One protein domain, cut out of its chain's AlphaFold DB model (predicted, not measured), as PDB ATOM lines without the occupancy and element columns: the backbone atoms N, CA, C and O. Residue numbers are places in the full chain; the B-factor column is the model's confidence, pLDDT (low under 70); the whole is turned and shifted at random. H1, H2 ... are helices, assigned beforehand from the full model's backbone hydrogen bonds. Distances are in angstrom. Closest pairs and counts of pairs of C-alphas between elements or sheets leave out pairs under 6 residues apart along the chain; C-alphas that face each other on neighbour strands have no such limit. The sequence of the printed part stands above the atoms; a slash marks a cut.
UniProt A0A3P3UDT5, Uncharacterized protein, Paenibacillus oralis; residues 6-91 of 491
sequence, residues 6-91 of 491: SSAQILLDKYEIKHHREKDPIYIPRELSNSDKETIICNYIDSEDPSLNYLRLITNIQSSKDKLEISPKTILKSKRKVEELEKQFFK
ATOM      1  N   SER A   6      94.965 135.450 193.417       84.12
ATOM      2  CA  SER A   6      95.120 136.123 194.714       84.12
ATOM      3  C   SER A   6      95.788 135.239 195.773       84.12
ATOM      4  O   SER A   6      96.376 135.749 196.722       84.12
ATOM      5  N   SER A   7      95.762 133.912 195.616       90.12
ATOM      6  CA  SER A   7      96.428 132.995 196.553       90.12
ATOM      7  C   SER A   7      97.951 133.129 196.497       90.12
ATOM      8  O   SER A   7      98.604 133.001 197.529       90.12
ATOM      9  N   ALA A   8      98.521 133.416 195.320       91.25
ATOM     10  CA  ALA A   8      99.954 133.658 195.177       91.25
ATOM     11  C   ALA A   8     100.360 134.970 195.852       91.25
ATOM     12  O   ALA A   8     101.361 135.003 196.560       91.25
ATOM     13  N   GLN A   9      99.541 136.015 195.711       91.00
ATOM     14  CA  GLN A   9      99.775 137.302 196.369       91.00
ATOM     15  C   GLN A   9      99.825 137.144 197.891       91.00
ATOM     16  O   GLN A   9     100.742 137.656 198.510       91.00
ATOM     17  N   ILE A  10      98.920 136.357 198.488       91.44
ATOM     18  CA  ILE A  10      98.927 136.072 199.936       91.44
ATOM     19  C   ILE A  10     100.207 135.335 200.367       91.44
ATOM     20  O   ILE A  10     100.771 135.634 201.420       91.44
ATOM     21  N   LEU A  11     100.677 134.367 199.569       92.62
ATOM     22  CA  LEU A  11     101.925 133.654 199.862       92.62
ATOM     23  C   LEU A  11     103.133 134.596 199.807       92.62
ATOM     24  O   LEU A  11     103.972 134.558 200.705       92.62
ATOM     25  N   LEU A  12     103.201 135.453 198.787       92.00
ATOM     26  CA  LEU A  12     104.270 136.437 198.639       92.00
ATOM     27  C   LEU A  12     104.201 137.505 199.739       92.00
ATOM     28  O   LEU A  12     105.233 137.832 200.313       92.00
ATOM     29  N   ASP A  13     103.006 137.977 200.105       89.88
ATOM     30  CA  ASP A  13     102.791 138.955 201.182       89.88
ATOM     31  C   ASP A  13     103.296 138.433 202.527       89.88
ATOM     32  O   ASP A  13     103.908 139.168 203.298       89.88
ATOM     33  N   LYS A  14     103.094 137.138 202.790       90.19
ATOM     34  CA  LYS A  14     103.556 136.500 204.020       90.19
ATOM     35  C   LYS A  14     105.060 136.235 204.047       90.19
ATOM     36  O   LYS A  14     105.671 136.377 205.103       90.19
ATOM     37  N   TYR A  15     105.626 135.726 202.952       90.00
ATOM     38  CA  TYR A  15     106.966 135.132 202.984       90.00
ATOM     39  C   TYR A  15     108.048 135.966 202.303       90.00
ATOM     40  O   TYR A  15     109.215 135.757 202.625       90.00
ATOM     41  N   GLU A  16     107.698 136.882 201.399       90.25
ATOM     42  CA  GLU A  16     108.668 137.541 200.515       90.25
ATOM     43  C   GLU A  16     108.604 139.067 200.528       90.25
ATOM     44  O   GLU A  16     109.659 139.692 200.475       90.25
ATOM     45  N   ILE A  17     107.418 139.676 200.587       89.69
ATOM     46  CA  ILE A  17     107.257 141.132 200.478       89.69
ATOM     47  C   ILE A  17     107.789 141.839 201.728       89.69
ATOM     48  O   ILE A  17     107.500 141.440 202.855       89.69
ATOM     49  N   LYS A  18     108.527 142.932 201.516       86.31
ATOM     50  CA  LYS A  18     108.921 143.869 202.569       86.31
ATOM     51  C   LYS A  18     107.725 144.724 202.998       86.31
ATOM     52  O   LYS A  18     107.098 145.378 202.167       86.31
ATOM     53  N   HIS A  19     107.444 144.769 204.301       83.19
ATOM     54  CA  HIS A  19     106.412 145.639 204.874       83.19
ATOM     55  C   HIS A  19     107.040 146.828 205.594       83.19
ATOM     56  O   HIS A  19     107.916 146.656 206.434       83.19
ATOM     57  N   HIS A  20     106.554 148.034 205.295       72.88
ATOM     58  CA  HIS A  20     106.996 149.281 205.943       72.88
ATOM     59  C   HIS A  20     106.225 149.590 207.233       72.88
ATOM     60  O   HIS A  20     106.551 150.528 207.954       72.88
ATOM     61  N   ARG A  21     105.166 148.824 207.510       75.12
ATOM     62  CA  ARG A  21     104.352 148.919 208.721       75.12
ATOM     63  C   ARG A  21     104.126 147.524 209.269       75.12
ATOM     64  O   ARG A  21     104.074 146.559 208.507       75.12
ATOM     65  N   GLU A  22     103.960 147.444 210.580       74.56
ATOM     66  CA  GLU A  22     103.538 146.211 211.228       74.56
ATOM     67  C   GLU A  22     102.174 145.790 210.657       74.56
ATOM     68  O   GLU A  22     101.242 146.596 210.588       74.56
ATOM     69  N   LYS A  23     102.092 144.555 210.158       75.44
ATOM     70  CA  LYS A  23     100.880 143.983 209.566       75.44
ATOM     71  C   LYS A  23     100.288 142.932 210.491       75.44
ATOM     72  O   LYS A  23     101.014 142.226 211.190       75.44
ATOM     73  N   ASP A  24      98.971 142.773 210.397       82.06
ATOM     74  CA  ASP A  24      98.285 141.645 211.013       82.06
ATOM     75  C   ASP A  24      98.871 140.312 210.511       82.06
ATOM     76  O   ASP A  24      99.152 140.158 209.314       82.06
ATOM     77  N   PRO A  25      99.055 139.323 211.399       84.75
ATOM     78  CA  PRO A  25      99.673 138.060 211.033       84.75
ATOM     79  C   PRO A  25      98.821 137.288 210.019       84.75
ATOM     80  O   PRO A  25      97.647 136.992 210.248       84.75
ATOM     81  N   ILE A  26      99.447 136.886 208.908       88.12
ATOM     82  CA  ILE A  26      98.807 136.060 207.880       88.12
ATOM     83  C   ILE A  26      98.945 134.578 208.247       88.12
ATOM     84  O   ILE A  26     100.047 134.017 208.304       88.12
ATOM     85  N   TYR A  27      97.817 133.898 208.438       88.38
ATOM     86  CA  TYR A  27      97.773 132.461 208.709       88.38
ATOM     87  C   TYR A  27      97.522 131.672 207.421       88.38
ATOM     88  O   TYR A  27      96.559 131.923 206.702       88.38
ATOM     89  N   ILE A  28      98.399 130.707 207.133       88.56
ATOM     90  CA  ILE A  28      98.270 129.808 205.976       88.56
ATOM     91  C   ILE A  28      97.747 128.461 206.487       88.56
ATOM     92  O   ILE A  28      98.262 127.997 207.510       88.56
ATOM     93  N   PRO A  29      96.761 127.834 205.812       88.56
ATOM     94  CA  PRO A  29      96.263 126.511 206.182       88.56
ATOM     95  C   PRO A  29      97.400 125.493 206.302       88.56
ATOM     96  O   PRO A  29      98.278 125.437 205.439       88.56
ATOM     97  N   ARG A  30      97.393 124.687 207.371       85.38
ATOM     98  CA  ARG A  30      98.452 123.694 207.641       85.38
ATOM     99  C   ARG A  30      98.424 122.537 206.644       85.38
ATOM    100  O   ARG A  30      99.424 121.853 206.469       85.38
ATOM    101  N   GLU A  31      97.282 122.343 206.000       89.69
ATOM    102  CA  GLU A  31      97.025 121.351 204.964       89.69
ATOM    103  C   GLU A  31      97.714 121.702 203.637       89.69
ATOM    104  O   GLU A  31      97.835 120.836 202.774       89.69
ATOM    105  N   LEU A  32      98.164 122.952 203.460       90.19
ATOM    106  CA  LEU A  32      98.819 123.401 202.236       90.19
ATOM    107  C   LEU A  32     100.269 122.900 202.192       90.19
ATOM    108  O   LEU A  32     101.154 123.445 202.859       90.19
ATOM    109  N   SER A  33     100.518 121.873 201.379       91.56
ATOM    110  CA  SER A  33     101.855 121.306 201.202       91.56
ATOM    111  C   SER A  33     102.787 122.261 200.440       91.56
ATOM    112  O   SER A  33     102.346 123.209 199.788       91.56
ATOM    113  N   ASN A  34     104.098 122.005 200.471       91.00
ATOM    114  CA  ASN A  34     105.053 122.775 199.660       91.00
ATOM    115  C   ASN A  34     104.776 122.633 198.153       91.00
ATOM    116  O   ASN A  34     104.844 123.623 197.428       91.00
ATOM    117  N   SER A  35     104.342 121.450 197.705       91.62
ATOM    118  CA  SER A  35     103.904 121.228 196.322       91.62
ATOM    119  C   SER A  35     102.678 122.073 195.962       91.62
ATOM    120  O   SER A  35     102.591 122.595 194.849       91.62
ATOM    121  N   ASP A  36     101.729 122.237 196.887       93.44
ATOM    122  CA  ASP A  36     100.549 123.078 196.663       93.44
ATOM    123  C   ASP A  36     100.932 124.556 196.547       93.44
ATOM    124  O   ASP A  36     100.436 125.260 195.665       93.44
ATOM    125  N   LYS A  37     101.848 125.028 197.405       93.75
ATOM    126  CA  LYS A  37     102.385 126.397 197.344       93.75
ATOM    127  C   LYS A  37     103.095 126.658 196.016       93.75
ATOM    128  O   LYS A  37     102.813 127.667 195.375       93.75
ATOM    129  N   GLU A  38     103.968 125.752 195.569       94.81
ATOM    130  CA  GLU A  38     104.644 125.893 194.273       94.81
ATOM    131  C   GLU A  38     103.642 125.864 193.109       94.81
ATOM    132  O   GLU A  38     103.774 126.645 192.165       94.81
ATOM    133  N   THR A  39     102.596 125.036 193.195       94.69
ATOM    134  CA  THR A  39     101.520 124.992 192.192       94.69
ATOM    135  C   THR A  39     100.768 126.321 192.115       94.69
ATOM    136  O   THR A  39     100.527 126.821 191.019       94.69
ATOM    137  N   ILE A  40     100.451 126.942 193.259       95.00
ATOM    138  CA  ILE A  40      99.834 128.279 193.311       95.00
ATOM    139  C   ILE A  40     100.711 129.314 192.593       95.00
ATOM    140  O   ILE A  40     100.201 130.099 191.795       95.00
ATOM    141  N   ILE A  41     102.023 129.306 192.850       95.56
ATOM    142  CA  ILE A  41     102.973 130.220 192.200       95.56
ATOM    143  C   ILE A  41     103.059 129.943 190.693       95.56
ATOM    144  O   ILE A  41     102.988 130.876 189.895       95.56
ATOM    145  N   CYS A  42     103.148 128.677 190.280       94.81
ATOM    146  CA  CYS A  42     103.152 128.290 188.868       94.81
ATOM    147  C   CYS A  42     101.896 128.762 188.127       94.81
ATOM    148  O   CYS A  42     102.018 129.322 187.039       94.81
ATOM    149  N   ASN A  43     100.720 128.564 188.726       94.19
ATOM    150  CA  ASN A  43      99.440 128.983 188.157       94.19
ATOM    151  C   ASN A  43      99.331 130.509 188.063       94.19
ATOM    152  O   ASN A  43      98.724 131.021 187.129       94.19
ATOM    153  N   TYR A  44      99.929 131.243 189.006       95.06
ATOM    154  CA  TYR A  44     100.018 132.699 188.927       95.06
ATOM    155  C   TYR A  44     100.894 133.152 187.755       95.06
ATOM    156  O   TYR A  44     100.474 134.018 186.993       95.06
ATOM    157  N   ILE A  45     102.066 132.537 187.558       95.12
ATOM    158  CA  ILE A  45     102.950 132.846 186.416       95.12
ATOM    159  C   ILE A  45     102.240 132.592 185.072       95.12
ATOM    160  O   ILE A  45     102.440 133.353 184.129       95.12
ATOM    161  N   ASP A  46     101.410 131.548 184.997       93.38
ATOM    162  CA  ASP A  46     100.630 131.184 183.800       93.38
ATOM    163  C   ASP A  46      99.324 131.966 183.628       93.38
ATOM    164  O   ASP A  46      98.607 131.745 182.650       93.38
ATOM    165  N   SER A  47      98.968 132.826 184.583       92.12
ATOM    166  CA  SER A  47      97.731 133.597 184.487       92.12
ATOM    167  C   SER A  47      97.767 134.562 183.295       92.12
ATOM    168  O   SER A  47      98.817 134.827 182.711       92.12
ATOM    169  N   GLU A  48      96.593 135.052 182.900       88.38
ATOM    170  CA  GLU A  48      96.450 135.908 181.718       88.38
ATOM    171  C   GLU A  48      97.176 137.253 181.884       88.38
ATOM    172  O   GLU A  48      97.851 137.697 180.958       88.38
ATOM    173  N   ASP A  49      97.095 137.846 183.079       87.06
ATOM    174  CA  ASP A  49      97.679 139.155 183.398       87.06
ATOM    175  C   ASP A  49      98.374 139.156 184.778       87.06
ATOM    176  O   ASP A  49      97.864 139.703 185.765       87.06
ATOM    177  N   PRO A  50      99.522 138.467 184.916       91.12
ATOM    178  CA  PRO A  50     100.302 138.496 186.139       91.12
ATOM    179  C   PRO A  50     101.013 139.843 186.272       91.12
ATOM    180  O   PRO A  50     101.648 140.343 185.345       91.12
ATOM    181  N   SER A  51     100.988 140.407 187.476       91.50
ATOM    182  CA  SER A  51     101.675 141.666 187.748       91.50
ATOM    183  C   SER A  51     103.192 141.473 187.710       91.50
ATOM    184  O   SER A  51     103.758 140.614 188.395       91.50
ATOM    185  N   LEU A  52     103.851 142.339 186.936       89.81
ATOM    186  CA  LEU A  52     105.299 142.344 186.739       89.81
ATOM    187  C   LEU A  52     106.075 142.415 188.064       89.81
ATOM    188  O   LEU A  52     107.089 141.738 188.222       89.81
ATOM    189  N   ASN A  53     105.571 143.174 189.041       89.06
ATOM    190  CA  ASN A  53     106.211 143.330 190.348       89.06
ATOM    191  C   ASN A  53     106.258 142.004 191.118       89.06
ATOM    192  O   ASN A  53     107.311 141.617 191.621       89.06
ATOM    193  N   TYR A  54     105.151 141.259 191.158       92.00
ATOM    194  CA  TYR A  54     105.128 139.949 191.813       92.00
ATOM    195  C   TYR A  54     105.965 138.917 191.057       92.00
ATOM    196  O   TYR A  54     106.651 138.115 191.688       92.00
ATOM    197  N   LEU A  55     105.978 138.955 189.721       93.31
ATOM    198  CA  LEU A  55     106.865 138.094 188.938       93.31
ATOM    199  C   LEU A  55     108.343 138.355 189.265       93.31
ATOM    200  O   LEU A  55     109.081 137.399 189.510       93.31
ATOM    201  N   ARG A  56     108.756 139.629 189.354       90.75
ATOM    202  CA  ARG A  56     110.112 140.047 189.759       90.75
ATOM    203  C   ARG A  56     110.472 139.653 191.198       90.75
ATOM    204  O   ARG A  56     111.644 139.427 191.485       90.75
ATOM    205  N   LEU A  57     109.499 139.528 192.103       91.12
ATOM    206  CA  LEU A  57     109.747 138.909 193.411       91.12
ATOM    207  C   LEU A  57     110.027 137.416 193.253       91.12
ATOM    208  O   LEU A  57     111.029 136.922 193.761       91.12
ATOM    209  N   ILE A  58     109.175 136.709 192.499       93.38
ATOM    210  CA  ILE A  58     109.287 135.260 192.290       93.38
ATOM    211  C   ILE A  58     110.643 134.882 191.672       93.38
ATOM    212  O   ILE A  58     111.211 133.852 192.032       93.38
ATOM    213  N   THR A  59     111.198 135.705 190.772       91.19
ATOM    214  CA  THR A  59     112.510 135.437 190.152       91.19
ATOM    215  C   THR A  59     113.682 135.452 191.135       91.19
ATOM    216  O   THR A  59     114.730 134.881 190.815       91.19
ATOM    217  N   ASN A  60     113.512 136.081 192.301       88.94
ATOM    218  CA  ASN A  60     114.547 136.280 193.312       88.94
ATOM    219  C   ASN A  60     114.283 135.500 194.610       88.94
ATOM    220  O   ASN A  60     115.037 135.650 195.563       88.94
ATOM    221  N   ILE A  61     113.253 134.650 194.681       90.00
ATOM    222  CA  ILE A  61     112.972 133.863 195.892       90.00
ATOM    223  C   ILE A  61     114.158 132.951 196.229       90.00
ATOM    224  O   ILE A  61     114.599 132.139 195.412       90.00
ATOM    225  N   GLN A  62     114.628 133.038 197.475       87.56
ATOM    226  CA  GLN A  62     115.546 132.061 198.055       87.56
ATOM    227  C   GLN A  62     114.732 130.862 198.546       87.56
ATOM    228  O   GLN A  62     114.075 130.919 199.585       87.56
ATOM    229  N   SER A  63     114.765 129.774 197.776       87.56
ATOM    230  CA  SER A  63     113.998 128.561 198.072       87.56
ATOM    231  C   SER A  63     114.311 128.022 199.472       87.56
ATOM    232  O   SER A  63     115.471 127.787 199.812       87.56
ATOM    233  N   SER A  64     113.275 127.823 200.290       87.25
ATOM    234  CA  SER A  64     113.405 127.341 201.669       87.25
ATOM    235  C   SER A  64     112.233 126.450 202.065       87.25
ATOM    236  O   SER A  64     111.071 126.810 201.877       87.25
ATOM    237  N   LYS A  65     112.541 125.305 202.687       83.69
ATOM    238  CA  LYS A  65     111.541 124.335 203.165       83.69
ATOM    239  C   LYS A  65     110.601 124.912 204.221       83.69
ATOM    240  O   LYS A  65     109.431 124.535 204.248       83.69
ATOM    241  N   ASP A  66     111.104 125.834 205.040       82.12
ATOM    242  CA  ASP A  66     110.360 126.447 206.148       82.12
ATOM    243  C   ASP A  66     109.492 127.634 205.696       82.12
ATOM    244  O   ASP A  66     108.589 128.060 206.419       82.12
ATOM    245  N   LYS A  67     109.737 128.165 204.490       86.31
ATOM    246  CA  LYS A  67     108.994 129.286 203.894       86.31
ATOM    247  C   LYS A  67     108.287 128.839 202.603       86.31
ATOM    248  O   LYS A  67     107.221 128.208 202.649       86.31
ATOM    249  N   LEU A  68     108.888 129.178 201.461       89.12
ATOM    250  CA  LEU A  68     108.460 128.830 200.112       89.12
ATOM    251  C   LEU A  68     109.550 127.997 199.433       89.12
ATOM    252  O   LEU A  68     110.622 128.497 199.097       89.12
ATOM    253  N   GLU A  69     109.255 126.718 199.218       93.00
ATOM    254  CA  GLU A  69     110.102 125.810 198.450       93.00
ATOM    255  C   GLU A  69     109.705 125.921 196.975       93.00
ATOM    256  O   GLU A  69     108.633 125.475 196.572       93.00
ATOM    257  N   ILE A  70     110.550 126.587 196.189       92.81
ATOM    258  CA  ILE A  70     110.348 126.833 194.759       92.81
ATOM    259  C   ILE A  70     111.485 126.172 193.981       92.81
ATOM    260  O   ILE A  70     112.662 126.330 194.325       92.81
ATOM    261  N   SER A  71     111.152 125.431 192.925       93.94
ATOM    262  CA  SER A  71     112.149 124.783 192.078       93.94
ATOM    263  C   SER A  71     112.837 125.778 191.127       93.94
ATOM    264  O   SER A  71     112.226 126.757 190.680       93.94
ATOM    265  N   PRO A  72     114.086 125.500 190.700       92.69
ATOM    266  CA  PRO A  72     114.764 126.301 189.677       92.69
ATOM    267  C   PRO A  72     113.967 126.430 188.369       92.69
ATOM    268  O   PRO A  72     114.053 127.446 187.680       92.69
ATOM    269  N   LYS A  73     113.152 125.419 188.034       94.88
ATOM    270  CA  LYS A  73     112.284 125.428 186.850       94.88
ATOM    271  C   LYS A  73     111.201 126.505 186.955       94.88
ATOM    272  O   LYS A  73     110.952 127.205 185.975       94.88
ATOM    273  N   THR A  74     110.598 126.662 188.129       95.50
ATOM    274  CA  THR A  74     109.586 127.691 188.403       95.50
ATOM    275  C   THR A  74     110.195 129.094 188.378       95.50
ATOM    276  O   THR A  74     109.634 129.993 187.753       95.50
ATOM    277  N   ILE A  75     111.398 129.271 188.941       94.44
ATOM    278  CA  ILE A  75     112.146 130.540 188.861       94.44
ATOM    279  C   ILE A  75     112.443 130.908 187.402       94.44
ATOM    280  O   ILE A  75     112.170 132.031 186.975       94.44
ATOM    281  N   LEU A  76     112.966 129.963 186.609       94.31
ATOM    282  CA  LEU A  76     113.260 130.182 185.189       94.31
ATOM    283  C   LEU A  76     112.003 130.547 184.392       94.31
ATOM    284  O   LEU A  76     112.049 131.398 183.505       94.31
ATOM    285  N   LYS A  77     110.874 129.913 184.715       96.25
ATOM    286  CA  LYS A  77     109.582 130.213 184.103       96.25
ATOM    287  C   LYS A  77     109.140 131.650 184.388       96.25
ATOM    288  O   LYS A  77     108.769 132.347 183.449       96.25
ATOM    289  N   SER A  78     109.254 132.107 185.639       95.94
ATOM    290  CA  SER A  78     108.979 133.505 185.998       95.94
ATOM    291  C   SER A  78     109.891 134.469 185.231       95.94
ATOM    292  O   SER A  78     109.399 135.413 184.622       95.94
ATOM    293  N   LYS A  79     111.204 134.186 185.155       94.56
ATOM    294  CA  LYS A  79     112.171 135.023 184.412       94.56
ATOM    295  C   LYS A  79     111.777 135.205 182.947       94.56
ATOM    296  O   LYS A  79     111.721 136.327 182.462       94.56
ATOM    297  N   ARG A  80     111.426 134.114 182.264       95.50
ATOM    298  CA  ARG A  80     110.971 134.166 180.866       95.50
ATOM    299  C   ARG A  80     109.686 134.978 180.702       95.50
ATOM    300  O   ARG A  80     109.561 135.705 179.724       95.50
ATOM    301  N   LYS A  81     108.749 134.873 181.652       95.56
ATOM    302  CA  LYS A  81     107.498 135.642 181.612       95.56
ATOM    303  C   LYS A  81     107.733 137.136 181.854       95.56
ATOM    304  O   LYS A  81     107.114 137.952 181.182       95.56
ATOM    305  N   VAL A  82     108.652 137.493 182.756       94.31
ATOM    306  CA  VAL A  82     109.111 138.881 182.953       94.31
ATOM    307  C   VAL A  82     109.672 139.447 181.649       94.31
ATOM    308  O   VAL A  82     109.187 140.473 181.188       94.31
ATOM    309  N   GLU A  83     110.615 138.746 181.011       92.56
ATOM    310  CA  GLU A  83     111.219 139.187 179.743       92.56
ATOM    311  C   GLU A  83     110.185 139.352 178.615       92.56
ATOM    312  O   GLU A  83     110.300 140.253 177.784       92.56
ATOM    313  N   GLU A  84     109.180 138.473 178.557       92.81
ATOM    314  CA  GLU A  84     108.072 138.559 177.602       92.81
ATOM    315  C   GLU A  84     107.234 139.825 177.826       92.81
ATOM    316  O   GLU A  84     106.994 140.571 176.875       92.81
ATOM    317  N   LEU A  85     106.816 140.081 179.070       91.00
ATOM    318  CA  LEU A  85     105.983 141.232 179.421       91.00
ATOM    319  C   LEU A  85     106.737 142.555 179.267       91.00
ATOM    320  O   LEU A  85     106.182 143.503 178.724       91.00
ATOM    321  N   GLU A  86     108.004 142.628 179.676       89.44
ATOM    322  CA  GLU A  86     108.824 143.837 179.513       89.44
ATOM    323  C   GLU A  86     108.964 144.222 178.035       89.44
ATOM    324  O   GLU A  86     108.753 145.380 177.674       89.44
ATOM    325  N   LYS A  87     109.211 143.248 177.149       88.25
ATOM    326  CA  LYS A  87     109.252 143.494 175.696       88.25
ATOM    327  C   LYS A  87     107.924 144.006 175.138       88.25
ATOM    328  O   LYS A  87     107.929 144.735 174.151       88.25
ATOM    329  N   GLN A  88     106.797 143.610 175.731       87.31
ATOM    330  CA  GLN A  88     105.477 144.103 175.337       87.31
ATOM    331  C   GLN A  88     105.228 145.522 175.864       87.31
ATOM    332  O   GLN A  88     104.821 146.382 175.086       87.31
ATOM    333  N   PHE A  89     105.514 145.782 177.145       83.94
ATOM    334  CA  PHE A  89     105.305 147.085 177.783       83.94
ATOM    335  C   PHE A  89     106.143 148.199 177.153       83.94
ATOM    336  O   PHE A  89     105.642 149.305 176.961       83.94
ATOM    337  N   PHE A  90     107.396 147.911 176.801       80.12
ATOM    338  CA  PHE A  90     108.334 148.909 176.279       80.12
ATOM    339  C   PHE A  90     108.452 148.906 174.751       80.12
ATOM    340  O   PHE A  90     109.371 149.510 174.205       80.12
ATOM    341  N   LYS A  91     107.524 148.259 174.036       82.50
ATOM    342  CA  LYS A  91     107.564 148.156 172.569       82.50
ATOM    343  C   LYS A  91     107.586 149.518 171.862       82.50
ATOM    344  O   LYS A  91     108.240 149.650 170.831       82.50
TER     345      LYS A  91
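What this domain is: This is residues 6 to 91 of the 491 residues of an uncharacterized protein of Paenibacillus oralis (UniProt A0A3P3UDT5). Short helix H1 packs crosswise on H2, while H2 runs nearly along the first half of the long helix H4, and H3 folds back on H4 as a helical hairpin. Two long links loop out between the helices, and the loop at Arg 30 and the last residue, Lys 91, mark the far ends of the whole. The printed part has 86 residues with four named helices, in the order H1, H2, H3, H4, and no named strand; the class is all helix. It is compact, with a radius of gyration of the C-alphas of 13.3 A and spans of 42 by 30 by 22 A.

How they stand to each other: H1, residues 6 to 15, touches H2, residues 34 to 45, at a steep tilt of 59 degrees, opposite ways; the closest C-alphas, of Ala 8 and Ile 41, are 5.5 A apart. H1 and H3, residues 52 to 58, only just touch, with 3 pairs of C-alphas within 8 A, the closest being those of Gln 9 and Tyr 54 at 7.5 A. H4, residues 72 to 89, touches H2 with residues 74 to 81 alone, at a shallow tilt of 16 degrees, the same way; the closest C-alphas are those of Ile 45 and Ser 78, 6.1 A apart. H3 and H4 touch as a hairpin at 14 degrees, a shallow tilt, opposite ways, with the C-alphas of Leu 55 and Ser 78 closest at 5.8 A. H1 and H4 are apart. In H1, H2, H3 and H4 every O i to N i+4 pair is within hydrogen-bond range.

Where its parts are: H1 begins at C-alpha 6, (95.120, 136.123, 194.714). H2 spans 16.8 A from first to last C-alpha, and H4 spans 25.7 A, ending at C-alpha 89, (105.305, 147.085, 177.783).

The domain as a whole: The C-alphas of Arg 30 and Lys 91 are the two farthest apart, 43.7 A. The links H1 to H2 and H3 to H4 are long. The printed part has no cut, and no printed residue is under 70 in pLDDT.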